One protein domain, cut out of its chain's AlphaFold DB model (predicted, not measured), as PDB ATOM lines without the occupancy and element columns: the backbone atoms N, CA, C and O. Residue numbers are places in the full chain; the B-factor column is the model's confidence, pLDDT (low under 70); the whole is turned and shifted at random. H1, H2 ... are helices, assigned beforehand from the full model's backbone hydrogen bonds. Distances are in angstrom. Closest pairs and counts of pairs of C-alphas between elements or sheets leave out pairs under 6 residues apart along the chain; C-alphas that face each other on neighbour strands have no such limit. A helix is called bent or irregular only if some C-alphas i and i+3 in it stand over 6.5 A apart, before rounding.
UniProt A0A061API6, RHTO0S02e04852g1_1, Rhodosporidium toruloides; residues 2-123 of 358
ATOM      1  N   ALA A   2     155.952 176.649 122.512       69.06
ATOM      2  CA  ALA A   2     154.507 176.850 122.283       69.06
ATOM      3  C   ALA A   2     153.561 175.835 122.974       69.06
ATOM      4  O   ALA A   2     152.491 176.202 123.446       69.06
ATOM      5  N   ARG A   3     153.959 174.557 123.088       73.50
ATOM      6  CA  ARG A   3     153.171 173.525 123.799       73.50
ATOM      7  C   ARG A   3     153.104 173.732 125.313       73.50
ATOM      8  O   ARG A   3     152.041 173.566 125.888       73.50
ATOM      9  N   PHE A   4     154.206 174.133 125.941       72.38
ATOM     10  CA  PHE A   4     154.223 174.446 127.370       72.38
ATOM     11  C   PHE A   4     153.611 175.826 127.662       72.38
ATOM     12  O   PHE A   4     153.025 176.027 128.721       72.38
ATOM     13  N   GLU A   5     153.674 176.769 126.719       76.31
ATOM     14  CA  GLU A   5     152.970 178.056 126.833       76.31
ATOM     15  C   GLU A   5     151.448 177.867 126.930       76.31
ATOM     16  O   GLU A   5     150.803 178.523 127.746       76.31
ATOM     17  N   ALA A   6     150.882 176.906 126.189       77.75
ATOM     18  CA  ALA A   6     149.470 176.528 126.301       77.75
ATOM     19  C   ALA A   6     149.102 175.924 127.676       77.75
ATOM     20  O   ALA A   6     147.951 176.008 128.095       77.75
ATOM     21  N   GLU A   7     150.076 175.365 128.399       77.69
ATOM     22  CA  GLU A   7     149.936 174.871 129.779       77.69
ATOM     23  C   GLU A   7     150.210 175.973 130.833       77.69
ATOM     24  O   GLU A   7     150.227 175.718 132.041       77.69
ATOM     25  N   GLY A   8     150.415 177.220 130.394       79.25
ATOM     26  CA  GLY A   8     150.642 178.378 131.257       79.25
ATOM     27  C   GLY A   8     152.087 178.551 131.730       79.25
ATOM     28  O   GLY A   8     152.323 179.326 132.665       79.25
ATOM     29  N   TYR A   9     153.052 177.851 131.120       82.19
ATOM     30  CA  TYR A   9     154.472 178.103 131.356       82.19
ATOM     31  C   TYR A   9     154.961 179.319 130.567       82.19
ATOM     32  O   TYR A   9     154.533 179.588 129.447       82.19
ATOM     33  N   LYS A  10     155.896 180.054 131.155       82.38
ATOM     34  CA  LYS A  10     156.538 181.237 130.581       82.38
ATOM     35  C   LYS A  10     158.008 180.938 130.309       82.38
ATOM     36  O   LYS A  10     158.575 180.021 130.891       82.38
ATOM     37  N   VAL A  11     158.640 181.732 129.445       83.56
ATOM     38  CA  VAL A  11     160.030 181.509 129.003       83.56
ATOM     39  C   VAL A  11     161.014 181.384 130.177       83.56
ATOM     40  O   VAL A  11     161.881 180.516 130.149       83.56
ATOM     41  N   HIS A  12     160.854 182.177 131.239       83.12
ATOM     42  CA  HIS A  12     161.742 182.133 132.407       83.12
ATOM     43  C   HIS A  12     161.582 180.873 133.269       83.12
ATOM     44  O   HIS A  12     162.494 180.537 134.014       83.12
ATOM     45  N   HIS A  13     160.481 180.118 133.146       86.56
ATOM     46  CA  HIS A  13     160.327 178.832 133.849       86.56
ATOM     47  C   HIS A  13     161.338 177.782 133.403       86.56
ATOM     48  O   HIS A  13     161.471 176.765 134.070       86.56
ATOM     49  N   PHE A  14     162.040 178.027 132.302       85.19
ATOM     50  CA  PHE A  14     163.010 177.122 131.703       85.19
ATOM     51  C   PHE A  14     164.466 177.567 131.930       85.19
ATOM     52  O   PHE A  14     165.387 176.881 131.491       85.19
ATOM     53  N   ASP A  15     164.703 178.697 132.610       82.94
ATOM     54  CA  ASP A  15     166.049 179.254 132.802       82.94
ATOM     55  C   ASP A  15     166.740 178.694 134.058       82.94
ATOM     56  O   ASP A  15     166.879 179.348 135.092       82.94
ATOM     57  N   PHE A  16     167.145 177.422 133.984       84.00
ATOM     58  CA  PHE A  16     167.962 176.769 135.009       84.00
ATOM     59  C   PHE A  16     168.825 175.639 134.450       84.00
ATOM     60  O   PHE A  16     168.469 174.992 133.466       84.00
ATOM     61  N   ASP A  17     169.948 175.374 135.123       84.94
ATOM     62  CA  ASP A  17     170.985 174.432 134.678       84.94
ATOM     63  C   ASP A  17     170.427 173.042 134.373       84.94
ATOM     64  O   ASP A  17     170.591 172.546 133.266       84.94
ATOM     65  N   ALA A  18     169.652 172.454 135.289       83.50
ATOM     66  CA  ALA A  18     169.118 171.105 135.094       83.50
ATOM     67  C   ALA A  18     168.187 170.970 133.870       83.50
ATOM     68  O   ALA A  18     168.105 169.889 133.292       83.50
ATOM     69  N   PHE A  19     167.504 172.043 133.451       82.56
ATOM     70  CA  PHE A  19     166.722 172.041 132.212       82.56
ATOM     71  C   PHE A  19     167.610 172.253 130.985       82.56
ATOM     72  O   PHE A  19     167.489 171.510 130.012       82.56
ATOM     73  N   ARG A  20     168.535 173.222 131.034       81.25
ATOM     74  CA  ARG A  20     169.460 173.531 129.926       81.25
ATOM     75  C   ARG A  20     170.389 172.360 129.596       81.25
ATOM     76  O   ARG A  20     170.641 172.087 128.424       81.25
ATOM     77  N   ASP A  21     170.835 171.642 130.619       82.19
ATOM     78  CA  ASP A  21     171.755 170.511 130.505       82.19
ATOM     79  C   ASP A  21     171.042 169.179 130.244       82.19
ATOM     80  O   ASP A  21     171.707 168.169 129.983       82.19
ATOM     81  N   HIS A  22     169.703 169.161 130.279       79.19
ATOM     82  CA  HIS A  22     168.926 167.950 130.058       79.19
ATOM     83  C   HIS A  22     169.283 167.341 128.689       79.19
ATOM     84  O   HIS A  22     169.276 168.063 127.684       79.19
ATOM     85  N   PRO A  23     169.555 166.021 128.593       75.94
ATOM     86  CA  PRO A  23     170.027 165.381 127.361       75.94
ATOM     87  C   PRO A  23     169.179 165.700 126.129       75.94
ATOM     88  O   PRO A  23     169.699 165.836 125.025       75.94
ATOM     89  N   ILE A  24     167.875 165.888 126.325       70.75
ATOM     90  CA  ILE A  24     166.956 166.214 125.240       70.75
ATOM     91  C   ILE A  24     167.090 167.644 124.697       70.75
ATOM     92  O   ILE A  24     166.911 167.864 123.500       70.75
ATOM     93  N   MET A  25     167.452 168.604 125.551       68.31
ATOM     94  CA  MET A  25     167.632 170.008 125.171       68.31
ATOM     95  C   MET A  25     168.947 170.218 124.410       68.31
ATOM     96  O   MET A  25     169.063 171.155 123.626       68.31
ATOM     97  N   ARG A  26     169.919 169.305 124.572       63.84
ATOM     98  CA  ARG A  26     171.212 169.329 123.863       63.84
ATOM     99  C   ARG A  26     171.143 168.802 122.425       63.84
ATOM    100  O   ARG A  26     172.051 169.081 121.647       63.84
ATOM    101  N   VAL A  27     170.110 168.029 122.073       59.28
ATOM    102  CA  VAL A  27     170.050 167.259 120.811       59.28
ATOM    103  C   VAL A  27     169.010 167.799 119.821       59.28
ATOM    104  O   VAL A  27     169.180 167.644 118.612       59.28
ATOM    105  N   ALA A  28     167.948 168.461 120.284       54.53
ATOM    106  CA  ALA A  28     166.822 168.817 119.422       54.53
ATOM    107  C   ALA A  28     166.820 170.300 119.008       54.53
ATOM    108  O   ALA A  28     166.550 171.179 119.823       54.53
ATOM    109  N   LYS A  29     167.032 170.579 117.711       55.28
ATOM    110  CA  LYS A  29     166.609 171.856 117.095       55.28
ATOM    111  C   LYS A  29     165.080 171.936 116.965       55.28
ATOM    112  O   LYS A  29     164.523 173.013 117.131       55.28
ATOM    113  N   GLU A  30     164.419 170.799 116.736       58.19
ATOM    114  CA  GLU A  30     162.960 170.627 116.749       58.19
ATOM    115  C   GLU A  30     162.629 169.219 117.277       58.19
ATOM    116  O   GLU A  30     163.234 168.233 116.854       58.19
ATOM    117  N   LEU A  31     161.700 169.115 118.231       64.06
ATOM    118  CA  LEU A  31     161.226 167.832 118.765       64.06
ATOM    119  C   LEU A  31     160.051 167.335 117.919       64.06
ATOM    120  O   LEU A  31     159.050 168.038 117.788       64.06
ATOM    121  N   THR A  32     160.146 166.117 117.383       70.50
ATOM    122  CA  THR A  32     159.003 165.436 116.754       70.50
ATOM    123  C   THR A  32     157.928 165.111 117.795       70.50
ATOM    124  O   THR A  32     158.218 165.014 118.987       70.50
ATOM    125  N   ASP A  33     156.685 164.882 117.366       70.00
ATOM    126  CA  ASP A  33     155.571 164.565 118.279       70.00
ATOM    127  C   ASP A  33     155.813 163.319 119.125       70.00
ATOM    128  O   ASP A  33     155.528 163.312 120.320       70.00
ATOM    129  N   SER A  34     156.405 162.289 118.520       70.19
ATOM    130  CA  SER A  34     156.777 161.059 119.217       70.19
ATOM    131  C   SER A  34     157.894 161.294 120.239       70.19
ATOM    132  O   SER A  34     157.815 160.768 121.347       70.19
ATOM    133  N   ALA A  35     158.893 162.125 119.912       68.50
ATOM    134  CA  ALA A  35     159.962 162.477 120.843       68.50
ATOM    135  C   ALA A  35     159.443 163.341 122.000       68.50
ATOM    136  O   ALA A  35     159.812 163.109 123.144       68.50
ATOM    137  N   PHE A  36     158.546 164.293 121.722       71.94
ATOM    138  CA  PHE A  36     157.902 165.110 122.748       71.94
ATOM    139  C   PHE A  36     157.045 164.258 123.690       71.94
ATOM    140  O   PHE A  36     157.184 164.378 124.900       71.94
ATOM    141  N   ALA A  37     156.214 163.354 123.161       72.75
ATOM    142  CA  ALA A  37     155.382 162.470 123.979       72.75
ATOM    143  C   ALA A  37     156.211 161.560 124.903       72.75
ATOM    144  O   ALA A  37     155.811 161.314 126.038       72.75
ATOM    145  N   ALA A  38     157.380 161.100 124.444       72.00
ATOM    146  CA  ALA A  38     158.259 160.231 125.226       72.00
ATOM    147  C   ALA A  38     158.889 160.926 126.447       72.00
ATOM    148  O   ALA A  38     159.243 160.250 127.407       72.00
ATOM    149  N   VAL A  39     159.028 162.256 126.425       71.94
ATOM    150  CA  VAL A  39     159.767 163.011 127.458       71.94
ATOM    151  C   VAL A  39     158.951 164.084 128.172       71.94
ATOM    152  O   VAL A  39     159.411 164.642 129.163       71.94
ATOM    153  N   HIS A  40     157.749 164.395 127.679       76.00
ATOM    154  CA  HIS A  40     156.894 165.463 128.207       76.00
ATOM    155  C   HIS A  40     156.558 165.251 129.681       76.00
ATOM    156  O   HIS A  40     156.574 166.212 130.439       76.00
ATOM    157  N   VAL A  41     156.356 164.002 130.106       78.56
ATOM    158  CA  VAL A  41     156.084 163.673 131.512       78.56
ATOM    159  C   VAL A  41     157.285 164.003 132.405       78.56
ATOM    160  O   VAL A  41     157.123 164.641 133.441       78.56
ATOM    161  N   GLU A  42     158.493 163.611 131.996       81.00
ATOM    162  CA  GLU A  42     159.723 163.833 132.766       81.00
ATOM    163  C   GLU A  42     160.105 165.320 132.800       81.00
ATOM    164  O   GLU A  42     160.290 165.902 133.869       81.00
ATOM    165  N   VAL A  43     160.155 165.961 131.630       79.50
ATOM    166  CA  VAL A  43     160.504 167.381 131.503       79.50
ATOM    167  C   VAL A  43     159.423 168.265 132.129       79.50
ATOM    168  O   VAL A  43     159.738 169.247 132.797       79.50
ATOM    169  N   GLY A  44     158.149 167.900 131.978       80.75
ATOM    170  CA  GLY A  44     157.025 168.574 132.621       80.75
ATOM    171  C   GLY A  44     157.099 168.493 134.144       80.75
ATOM    172  O   GLY A  44     156.928 169.512 134.808       80.75
ATOM    173  N   ALA A  45     157.436 167.328 134.711       83.62
ATOM    174  CA  ALA A  45     157.645 167.177 136.152       83.62
ATOM    175  C   ALA A  45     158.841 168.005 136.655       83.62
ATOM    176  O   ALA A  45     158.747 168.658 137.697       83.62
ATOM    177  N   LEU A  46     159.941 168.031 135.895       84.50
ATOM    178  CA  LEU A  46     161.129 168.826 136.208       84.50
ATOM    179  C   LEU A  46     160.817 170.332 136.253       84.50
ATOM    180  O   LEU A  46     161.192 171.016 137.207       84.50
ATOM    181  N   VAL A  47     160.113 170.852 135.243       84.81
ATOM    182  CA  VAL A  47     159.750 172.277 135.158       84.81
ATOM    183  C   VAL A  47     158.678 172.629 136.192       84.81
ATOM    184  O   VAL A  47     158.798 173.655 136.863       84.81
ATOM    185  N   ALA A  48     157.679 171.768 136.413       85.25
ATOM    186  CA  ALA A  48     156.670 171.962 137.455       85.25
ATOM    187  C   ALA A  48     157.301 172.079 138.854       85.25
ATOM    188  O   ALA A  48     156.919 172.958 139.628       85.25
ATOM    189  N   ALA A  49     158.312 171.257 139.152       86.25
ATOM    190  CA  ALA A  49     159.033 171.291 140.424       86.25
ATOM    191  C   ALA A  49     159.834 172.590 140.638       86.25
ATOM    192  O   ALA A  49     160.089 172.973 141.780       86.25
ATOM    193  N   GLN A  50     160.232 173.278 139.562       88.50
ATOM    194  CA  GLN A  50     161.025 174.514 139.625       88.50
ATOM    195  C   GLN A  50     160.216 175.789 139.377       88.50
ATOM    196  O   GLN A  50     160.697 176.878 139.690       88.50
ATOM    197  N   ARG A  51     158.980 175.676 138.877       87.69
ATOM    198  CA  ARG A  51     158.124 176.801 138.475       87.69
ATOM    199  C   ARG A  51     158.045 177.901 139.532       87.69
ATOM    200  O   ARG A  51     158.356 179.052 139.245       87.69
ATOM    201  N   HIS A  52     157.695 177.542 140.768       89.25
ATOM    202  CA  HIS A  52     157.571 178.515 141.855       89.25
ATOM    203  C   HIS A  52     158.909 179.186 142.198       89.25
ATOM    204  O   HIS A  52     158.953 180.394 142.412       89.25
ATOM    205  N   ARG A  53     160.014 178.426 142.207       90.06
ATOM    206  CA  ARG A  53     161.350 178.980 142.470       90.06
ATOM    207  C   ARG A  53     161.738 180.000 141.395       90.06
ATOM    208  O   ARG A  53     162.230 181.067 141.742       90.06
ATOM    209  N   GLN A  54     161.472 179.691 140.126       91.62
ATOM    210  CA  GLN A  54     161.731 180.598 139.007       91.62
ATOM    211  C   GLN A  54     160.872 181.864 139.074       91.62
ATOM    212  O   GLN A  54     161.377 182.964 138.866       91.62
ATOM    213  N   ASP A  55     159.596 181.727 139.439       91.69
ATOM    214  CA  ASP A  55     158.699 182.868 139.640       91.69
ATOM    215  C   ASP A  55     159.183 183.790 140.768       91.69
ATOM    216  O   ASP A  55     159.268 185.003 140.584       91.69
ATOM    217  N   VAL A  56     159.573 183.229 141.915       92.19
ATOM    218  CA  VAL A  56     160.139 184.007 143.029       92.19
ATOM    219  C   VAL A  56     161.443 184.692 142.614       92.19
ATOM    220  O   VAL A  56     161.651 185.863 142.937       92.19
ATOM    221  N   GLN A  57     162.310 183.995 141.877       92.81
ATOM    222  CA  GLN A  57     163.592 184.532 141.433       92.81
ATOM    223  C   GLN A  57     163.418 185.721 140.483       92.81
ATOM    224  O   GLN A  57     164.038 186.761 140.706       92.81
ATOM    225  N   ILE A  58     162.566 185.606 139.462       92.56
ATOM    226  CA  ILE A  58     162.371 186.695 138.498       92.56
ATOM    227  C   ILE A  58     161.661 187.901 139.133       92.56
ATOM    228  O   ILE A  58     162.029 189.043 138.862       92.56
ATOM    229  N   ILE A  59     160.709 187.664 140.047       94.25
ATOM    230  CA  ILE A  59     160.060 188.725 140.835       94.25
ATOM    231  C   ILE A  59     161.093 189.469 141.688       94.25
ATOM    232  O   ILE A  59     161.079 190.702 141.739       94.25
ATOM    233  N   ALA A  60     162.000 188.743 142.348       94.31
ATOM    234  CA  ALA A  60     163.048 189.338 143.169       94.31
ATOM    235  C   ALA A  60     164.057 190.133 142.327       94.31
ATOM    236  O   ALA A  60     164.421 191.245 142.703       94.31
ATOM    237  N   GLN A  61     164.476 189.600 141.174       93.94
ATOM    238  CA  GLN A  61     165.368 190.296 140.241       93.94
ATOM    239  C   GLN A  61     164.755 191.609 139.751       93.94
ATOM    240  O   GLN A  61     165.409 192.649 139.813       93.94
ATOM    241  N   GLU A  62     163.491 191.583 139.328       95.31
ATOM    242  CA  GLU A  62     162.807 192.793 138.875       95.31
ATOM    243  C   GLU A  62     162.597 193.788 140.022       95.31
ATOM    244  O   GLU A  62     162.862 194.979 139.861       95.31
ATOM    245  N   SER A  63     162.202 193.313 141.207       95.75
ATOM    246  CA  SER A  63     162.050 194.178 142.383       95.75
ATOM    247  C   SER A  63     163.370 194.861 142.761       95.75
ATOM    248  O   SER A  63     163.374 196.045 143.092       95.75
ATOM    249  N   ASN A  64     164.501 194.154 142.658       95.94
ATOM    250  CA  ASN A  64     165.831 194.723 142.885       95.94
ATOM    251  C   ASN A  64     166.193 195.764 141.818       95.94
ATOM    252  O   ASN A  64     166.634 196.857 142.163       95.94
ATOM    253  N   ARG A  65     165.925 195.487 140.535       95.88
ATOM    254  CA  ARG A  65     166.143 196.457 139.449       95.88
ATOM    255  C   ARG A  65     165.361 197.753 139.683       95.88
ATOM    256  O   ARG A  65     165.897 198.846 139.491       95.88
ATOM    257  N   LEU A  66     164.095 197.644 140.089       96.56
ATOM    258  CA  LEU A  66     163.251 198.796 140.415       96.56
ATOM    259  C   LEU A  66     163.746 199.521 141.673       96.56
ATOM    260  O   LEU A  66     163.817 200.749 141.680       96.56
ATOM    261  N   ARG A  67     164.158 198.777 142.704       96.88
ATOM    262  CA  ARG A  67     164.761 199.327 143.925       96.88
ATOM    263  C   ARG A  67     166.016 200.140 143.607       96.88
ATOM    264  O   ARG A  67     166.189 201.216 144.175       96.88
ATOM    265  N   ASP A  68     166.855 199.689 142.678       96.00
ATOM    266  CA  ASP A  68     168.058 200.413 142.245       96.00
ATOM    267  C   ASP A  68     167.730 201.718 141.505       96.00
ATOM    268  O   ASP A  68     168.480 202.693 141.579       96.00
ATOM    269  N   LEU A  69     166.614 201.766 140.771       96.12
ATOM    270  CA  LEU A  69     166.132 203.004 140.149       96.12
ATOM    271  C   LEU A  69     165.685 204.014 141.213       96.12
ATOM    272  O   LEU A  69     166.171 205.143 141.203       96.12
ATOM    273  N   VAL A  70     164.858 203.581 142.169       95.88
ATOM    274  CA  VAL A  70     164.406 204.420 143.295       95.88
ATOM    275  C   VAL A  70     165.598 204.905 144.129       95.88
ATOM    276  O   VAL A  70     165.694 206.083 144.459       95.88
ATOM    277  N   SER A  71     166.561 204.023 144.405       95.44
ATOM    278  CA  SER A  71     167.778 204.346 145.163       95.44
ATOM    279  C   SER A  71     168.629 205.411 144.470       95.44
ATOM    280  O   SER A  71     169.163 206.308 145.121       95.44
ATOM    281  N   ARG A  72     168.769 205.336 143.139       94.94
ATOM    282  CA  ARG A  72     169.500 206.341 142.353       94.94
ATOM    283  C   ARG A  72     168.796 207.688 142.354       94.94
ATOM    284  O   ARG A  72     169.465 208.706 142.507       94.94
ATOM    285  N   GLU A  73     167.474 207.697 142.206       93.31
ATOM    286  CA  GLU A  73     166.696 208.932 142.287       93.31
ATOM    287  C   GLU A  73     166.832 209.575 143.671       93.31
ATOM    288  O   GLU A  73     167.192 210.745 143.755       93.31
ATOM    289  N   TYR A  74     166.655 208.799 144.743       91.62
ATOM    290  CA  TYR A  74     166.826 209.266 146.119       91.62
ATOM    291  C   TYR A  74     168.225 209.859 146.353       91.62
ATOM    292  O   TYR A  74     168.355 210.974 146.852       91.62
ATOM    293  N   ASN A  75     169.282 209.157 145.923       89.88
ATOM    294  CA  ASN A  75     170.660 209.634 146.067       89.88
ATOM    295  C   ASN A  75     170.939 210.926 145.294       89.88
ATOM    296  O   ASN A  75     171.746 211.731 145.752       89.88
ATOM    297  N   ARG A  76     170.294 211.120 144.139       89.88
ATOM    298  CA  ARG A  76     170.376 212.369 143.376       89.88
ATOM    299  C   ARG A  76     169.642 213.497 144.100       89.88
ATOM    300  O   ARG A  76     170.192 214.581 144.221       89.88
ATOM    301  N   LEU A  77     168.422 213.244 144.576       87.12
ATOM    302  CA  LEU A  77     167.591 214.261 145.221       87.12
ATOM    303  C   LEU A  77     168.172 214.720 146.562       87.12
ATOM    304  O   LEU A  77     168.175 215.910 146.836       87.12
ATOM    305  N   ARG A  78     168.727 213.813 147.376       83.38
ATOM    306  CA  ARG A  78     169.315 214.186 148.677       83.38
ATOM    307  C   ARG A  78     170.567 215.069 148.577       83.38
ATOM    308  O   ARG A  78     170.998 215.610 149.585       83.38
ATOM    309  N   GLN A  79     171.204 215.131 147.403       82.62
ATOM    310  CA  GLN A  79     172.369 215.990 147.150       82.62
ATOM    311  C   GLN A  79     171.968 217.421 146.774       82.62
ATOM    312  O   GLN A  79     172.817 218.306 146.764       82.62
ATOM    313  N   ASP A  80     170.698 217.638 146.441       82.56
ATOM    314  CA  ASP A  80     170.151 218.939 146.091       82.56
ATOM    315  C   ASP A  80     169.587 219.592 147.360       82.56
ATOM    316  O   ASP A  80     168.481 219.278 147.788       82.56
ATOM    317  N   GLU A  81     170.373 220.458 148.005       71.19
ATOM    318  CA  GLU A  81     169.995 221.091 149.278       71.19
ATOM    319  C   GLU A  81     168.711 221.928 149.177       71.19
ATOM    320  O   GLU A  81     167.937 221.986 150.133       71.19
ATOM    321  N   GLU A  82     168.467 222.562 148.027       73.38
ATOM    322  CA  GLU A  82     167.277 223.384 147.804       73.38
ATOM    323  C   GLU A  82     166.042 222.499 147.656       73.38
ATOM    324  O   GLU A  82     165.049 222.707 148.357       73.38
ATOM    325  N   TYR A  83     166.149 221.431 146.859       72.94
ATOM    326  CA  TYR A  83     165.098 220.426 146.756       72.94
ATOM    327  C   TYR A  83     164.864 219.703 148.085       72.94
ATOM    328  O   TYR A  83     163.721 219.408 148.425       72.94
ATOM    329  N   VAL A  84     165.916 219.431 148.866       70.94
ATOM    330  CA  VAL A  84     165.773 218.810 150.185       70.94
ATOM    331  C   VAL A  84     164.950 219.699 151.105       70.94
ATOM    332  O   VAL A  84     163.985 219.238 151.706       70.94
ATOM    333  N   ARG A  85     165.328 220.976 151.181       67.25
ATOM    334  CA  ARG A  85     164.698 221.968 152.050       67.25
ATOM    335  C   ARG A  85     163.252 222.266 151.656       67.25
ATOM    336  O   ARG A  85     162.442 222.560 152.525       67.25
ATOM    337  N   GLU A  86     162.949 222.255 150.361       68.62
ATOM    338  CA  GLU A  86     161.641 222.665 149.839       68.62
ATOM    339  C   GLU A  86     160.687 221.478 149.608       68.62
ATOM    340  O   GLU A  86     159.473 221.633 149.743       68.62
ATOM    341  N   TYR A  87     161.216 220.287 149.297       63.78
ATOM    342  CA  TYR A  87     160.424 219.161 148.784       63.78
ATOM    343  C   TYR A  87     160.768 217.770 149.350       63.78
ATOM    344  O   TYR A  87     159.986 216.842 149.120       63.78
ATOM    345  N   LEU A  88     161.885 217.572 150.067       65.94
ATOM    346  CA  LEU A  88     162.133 216.315 150.793       65.94
ATOM    347  C   LEU A  88     161.739 216.418 152.262       65.94
ATOM    348  O   LEU A  88     161.411 217.463 152.810       65.94
ATOM    349  N   PHE A  89     161.734 215.248 152.875       71.50
ATOM    350  CA  PHE A  89     161.374 215.011 154.257       71.50
ATOM    351  C   PHE A  89     162.463 215.552 155.181       71.50
ATOM    352  O   PHE A  89     163.644 215.279 154.958       71.50
ATOM    353  N   ASP A  90     162.052 216.280 156.214       70.31
ATOM    354  CA  ASP A  90     162.892 216.642 157.352       70.31
ATOM    355  C   ASP A  90     162.401 215.833 158.566       70.31
ATOM    356  O   ASP A  90     161.230 215.973 158.934       70.31
ATOM    357  N   PRO A  91     163.214 214.928 159.144       78.25
ATOM    358  CA  PRO A  91     164.612 214.640 158.811       78.25
ATOM    359  C   PRO A  91     164.800 213.821 157.521       78.25
ATOM    360  O   PRO A  91     163.940 213.028 157.133       78.25
ATOM    361  N   VAL A  92     165.984 213.945 156.899       84.06
ATOM    362  CA  VAL A  92     166.388 213.128 155.736       84.06
ATOM    363  C   VAL A  92     166.851 211.739 156.207       84.06
ATOM    364  O   VAL A  92     167.935 211.624 156.790       84.06
ATOM    365  N   PRO A  93     166.081 210.666 155.951       86.31
ATOM    366  CA  PRO A  93     166.388 209.335 156.472       86.31
ATOM    367  C   PRO A  93     167.595 208.705 155.786       86.31
ATOM    368  O   PRO A  93     167.879 209.018 154.634       86.31
ATOM    369  N   ASP A  94     168.260 207.757 156.440       85.75
ATOM    370  CA  ASP A  94     169.212 206.873 155.767       85.75
ATOM    371  C   ASP A  94     168.550 206.094 154.611       85.75
ATOM    372  O   ASP A  94     167.362 205.771 154.651       85.75
ATOM    373  N   ILE A  95     169.321 205.754 153.571       89.31
ATOM    374  CA  ILE A  95     168.793 205.065 152.387       89.31
ATOM    375  C   ILE A  95     168.172 203.705 152.724       89.31
ATOM    376  O   ILE A  95     167.165 203.328 152.124       89.31
ATOM    377  N   TYR A  96     168.737 202.955 153.671       90.69
ATOM    378  CA  TYR A  96     168.191 201.658 154.048       90.69
ATOM    379  C   TYR A  96     166.846 201.823 154.749       90.69
ATOM    380  O   TYR A  96     165.930 201.053 154.488       90.69
ATOM    381  N   GLU A  97     166.692 202.845 155.583       91.50
ATOM    382  CA  GLU A  97     165.426 203.122 156.258       91.50
ATOM    383  C   GLU A  97     164.384 203.715 155.314       91.50
ATOM    384  O   GLU A  97     163.231 203.290 155.349       91.50
ATOM    385  N   PHE A  98     164.799 204.609 154.413       92.19
ATOM    386  CA  PHE A  98     163.965 205.146 153.344       92.19
ATOM    387  C   PHE A  98     163.359 204.031 152.491       92.19
ATOM    388  O   PHE A  98     162.149 203.996 152.273       92.19
ATOM    389  N   LEU A  99     164.188 203.084 152.040       94.62
ATOM    390  CA  LEU A  99     163.727 201.948 151.244       94.62
ATOM    391  C   LEU A  99     162.813 201.014 152.041       94.62
ATOM    392  O   LEU A  99     162.006 200.317 151.438       94.62
ATOM    393  N   GLU A 100     162.893 201.013 153.371       94.81
ATOM    394  CA  GLU A 100     162.013 200.217 154.222       94.81
ATOM    395  C   GLU A 100     160.651 200.872 154.504       94.81
ATOM    396  O   GLU A 100     159.767 200.195 155.037       94.81
ATOM    397  N   LEU A 101     160.433 202.134 154.121       94.31
ATOM    398  CA  LEU A 101     159.128 202.784 154.237       94.31
ATOM    399  C   LEU A 101     158.120 202.111 153.299       94.31
ATOM    400  O   LEU A 101     158.381 201.943 152.110       94.31
ATOM    401  N   GLU A 102     156.932 201.764 153.797       95.75
ATOM    402  CA  GLU A 102     155.891 201.121 152.980       95.75
ATOM    403  C   GLU A 102     155.507 201.882 151.689       95.75
ATOM    404  O   GLU A 102     155.414 201.225 150.645       95.75
ATOM    405  N   PRO A 103     155.359 203.227 151.664       95.00
ATOM    406  CA  PRO A 103     155.121 203.935 150.403       95.00
ATOM    407  C   PRO A 103     156.272 203.780 149.398       95.00
ATOM    408  O   PRO A 103     156.013 203.732 148.198       95.00
ATOM    409  N   VAL A 104     157.517 203.642 149.866       95.56
ATOM    410  CA  VAL A 104     158.700 203.442 149.014       95.56
ATOM    411  C   VAL A 104     158.792 201.989 148.548       95.56
ATOM    412  O   VAL A 104     158.974 201.731 147.359       95.56
ATOM    413  N   LYS A 105     158.553 201.020 149.442       96.62
ATOM    414  CA  LYS A 105     158.414 199.592 149.105       96.62
ATOM    415  C   LYS A 105     157.415 199.364 147.983       96.62
ATOM    416  O   LYS A 105     157.694 198.599 147.063       96.62
ATOM    417  N   ALA A 106     156.270 200.039 148.020       95.19
ATOM    418  CA  ALA A 106     155.245 199.928 146.983       95.19
ATOM    419  C   ALA A 106     155.725 200.384 145.586       95.19
ATOM    420  O   ALA A 106     155.184 199.931 144.571       95.19
ATOM    421  N   MET A 107     156.751 201.244 145.512       95.19
ATOM    422  CA  MET A 107     157.323 201.721 144.246       95.19
ATOM    423  C   MET A 107     158.130 200.640 143.522       95.19
ATOM    424  O   MET A 107     158.170 200.648 142.292       95.19
ATOM    425  N   TYR A 108     158.754 199.715 144.260       95.12
ATOM    426  CA  TYR A 108     159.642 198.700 143.684       95.12
ATOM    427  C   TYR A 108     159.198 197.248 143.902       95.12
ATOM    428  O   TYR A 108     159.708 196.360 143.225       95.12
ATOM    429  N   ARG A 109     158.258 196.970 144.812       93.62
ATOM    430  CA  ARG A 109     157.719 195.617 145.006       93.62
ATOM    431  C   ARG A 109     156.868 195.186 143.812       93.62
ATOM    432  O   ARG A 109     155.915 195.869 143.428       93.62
ATOM    433  N   ILE A 110     157.188 194.006 143.292       93.75
ATOM    434  CA  ILE A 110     156.421 193.294 142.271       93.75
ATOM    435  C   ILE A 110     155.559 192.226 142.948       93.75
ATOM    436  O   ILE A 110     156.084 191.364 143.651       93.75
ATOM    437  N   ALA A 111     154.239 192.279 142.750       89.69
ATOM    438  CA  ALA A 111     153.312 191.339 143.390       89.69
ATOM    439  C   ALA A 111     153.155 190.028 142.604       89.69
ATOM    440  O   ALA A 111     152.775 189.003 143.169       89.69
ATOM    441  N   SER A 112     153.438 190.051 141.299       90.69
ATOM    442  CA  SER A 112     153.256 188.898 140.425       90.69
ATOM    443  C   SER A 112     154.225 188.892 139.245       90.69
ATOM    444  O   SER A 112     154.731 189.922 138.804       90.69
ATOM    445  N   VAL A 113     154.425 187.708 138.673       88.81
ATOM    446  CA  VAL A 113     155.242 187.501 137.468       88.81
ATOM    447  C   VAL A 113     154.689 188.272 136.266       88.81
ATOM    448  O   VAL A 113     155.432 188.616 135.353       88.81
ATOM    449  N   ASP A 114     153.382 188.541 136.230       88.12
ATOM    450  CA  ASP A 114     152.748 189.284 135.138       88.12
ATOM    451  C   ASP A 114     153.128 190.763 135.101       88.12
ATOM    452  O   ASP A 114     152.974 191.390 134.053       88.12
ATOM    453  N   GLU A 115     153.640 191.320 136.196       89.19
ATOM    454  CA  GLU A 115     154.095 192.712 136.274       89.19
ATOM    455  C   GLU A 115     155.559 192.898 135.847       89.19
ATOM    456  O   GLU A 115     155.987 194.032 135.612       89.19
ATOM    457  N   VAL A 116     156.322 191.807 135.726       89.38
ATOM    458  CA  VAL A 116     157.755 191.851 135.406       89.38
ATOM    459  C   VAL A 116     157.991 192.544 134.064       89.38
ATOM    460  O   VAL A 116     157.377 192.194 133.056       89.38
ATOM    461  N   GLY A 117     158.876 193.546 134.050       86.12
ATOM    462  CA  GLY A 117     159.238 194.304 132.851       86.12
ATOM    463  C   GLY A 117     158.170 195.289 132.361       86.12
ATOM    464  O   GLY A 117     158.403 195.989 131.379       86.12
ATOM    465  N   LYS A 118     157.008 195.372 133.023       88.12
ATOM    466  CA  LYS A 118     155.913 196.288 132.648       88.12
ATOM    467  C   LYS A 118     155.863 197.546 133.504       88.12
ATOM    468  O   LYS A 118     155.225 198.523 133.117       88.12
ATOM    469  N   ARG A 119     156.489 197.523 134.683       86.75
ATOM    470  CA  ARG A 119     156.435 198.625 135.646       86.75
ATOM    471  C   ARG A 119     157.686 199.492 135.565       86.75
ATOM    472  O   ARG A 119     158.810 199.005 135.468       86.75
ATOM    473  N   THR A 120     157.459 200.796 135.657       88.31
ATOM    474  CA  THR A 120     158.484 201.791 135.974       88.31
ATOM    475  C   THR A 120     158.082 202.417 137.307       88.31
ATOM    476  O   THR A 120     156.887 202.681 137.484       88.31
ATOM    477  N   PRO A 121     159.005 202.610 138.265       91.12
ATOM    478  CA  PRO A 121     158.661 203.262 139.519       91.12
ATOM    479  C   PRO A 121     158.180 204.690 139.222       91.12
ATOM    480  O   PRO A 121     158.761 205.339 138.348       91.12
ATOM    481  N   PRO A 122     157.134 205.186 139.904       91.44
ATOM    482  CA  PRO A 122     156.812 206.604 139.828       91.44
ATOM    483  C   PRO A 122     157.984 207.428 140.394       91.44
ATOM    484  O   PRO A 122     158.700 206.915 141.259       91.44
ATOM    485  N   PRO A 123     158.179 208.682 139.954       91.31
ATOM    486  CA  PRO A 123     159.098 209.613 140.603       91.31
ATOM    487  C   PRO A 123     158.834 209.733 142.111       91.31
ATOM    488  O   PRO A 123     157.684 209.695 142.556       91.31
TER     489      PRO A 123
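What this domain is: This is residues 2 to 123 of the 358 residues of the protein "RHTO0S02e04852g1_1" of Rhodosporidium toruloides (UniProt A0A061API6). One long bent helix, H4, makes the length of a thin rod, and the short helices are set along it. H2 and H3 sit near its bend, with the first helix, H1, near its first arm; beyond its far end H5 marks the place where the backbone turns back, and H6 and H7 pack on its second arm. The printed part has 122 residues with seven named helices, H1 to H7 in order, and no named strand; its class is all helix. It is extended, with a radius of gyration of the C-alphas of 21.5 A and spans of 70 by 21 by 20 A.

How they stand to each other: Start at H1, residues 2 to 5, which is near H4a, residues 33 to 49. H4a is an arm of H4, residues 33 to 77, assigned as one helix by its hydrogen bonds but bent, with C-alphas 49 and 52 7.5 A apart. H4a is itself irregular, with C-alphas 38 and 41 7.5 A apart and a kink of 52 degrees near residue 40. The other arm is H4b, residues 52 to 77, at a steep tilt of 58 degrees to H4a. H2, residues 11 to 14, touches H4b at its residues 54 to 58 alone; the closest C-alphas, those of His 13 and Gln 54, are 5.6 A apart. H3, residues 17 to 20, only just touches H4a, with 3 pairs of C-alphas within 8 A, the closest being Phe 19 and Val 47 at 7.6 A. H5, residues 81 to 87, is close to H4b but not clearly touching, with the C-alphas of Leu 77 and Tyr 83 closest at 6.8 A. H6, residues 95 to 100, touches H4b at a steep tilt of 48 degrees, opposite ways, with the C-alphas of Ser 71 and Ile 95 closest at 7.3 A. H7, residues 102 to 108, touches H4b, with the C-alphas of Leu 66 and Tyr 108 closest at 4.9 A; at 71 degrees they are only just about perpendicular. In H4b, H5 and H6 every O i to N i+4 pair is within hydrogen-bond range; in H4a 11 of 13 are, in H7 1 of 3, beside 3 of 4 O i to N i+3 pairs, and H1, H2 and H3 are too short for such a pair.

Where its parts are: Find C-alpha 2 at (154.507, 176.850, 122.283), where H1 begins. Find C-alpha 33 at (155.571, 164.565, 118.279); H4a runs 23.4 A from there to C-alpha 49. H4b then runs 37.3 A to C-alpha 77 at (167.591, 214.261, 145.221). H5 measures 9.8 A, H6 8.5 A and H7 10.3 A, ending at C-alpha 108.

The domain as a whole: The C-alphas of Ser 34 and Arg 85, 69.6 A apart, are the two farthest apart. The link from H3 to H4 is long, and residues 26 to 34, of which 33 and 34 belong to H4a, stand free. Residues 109 to 123 hold no named element. The printed part has no cut. Its mean pLDDT is 83.6, with residue 2, residues 25 to 31, residue 35 and residues 85 to 88 under 70.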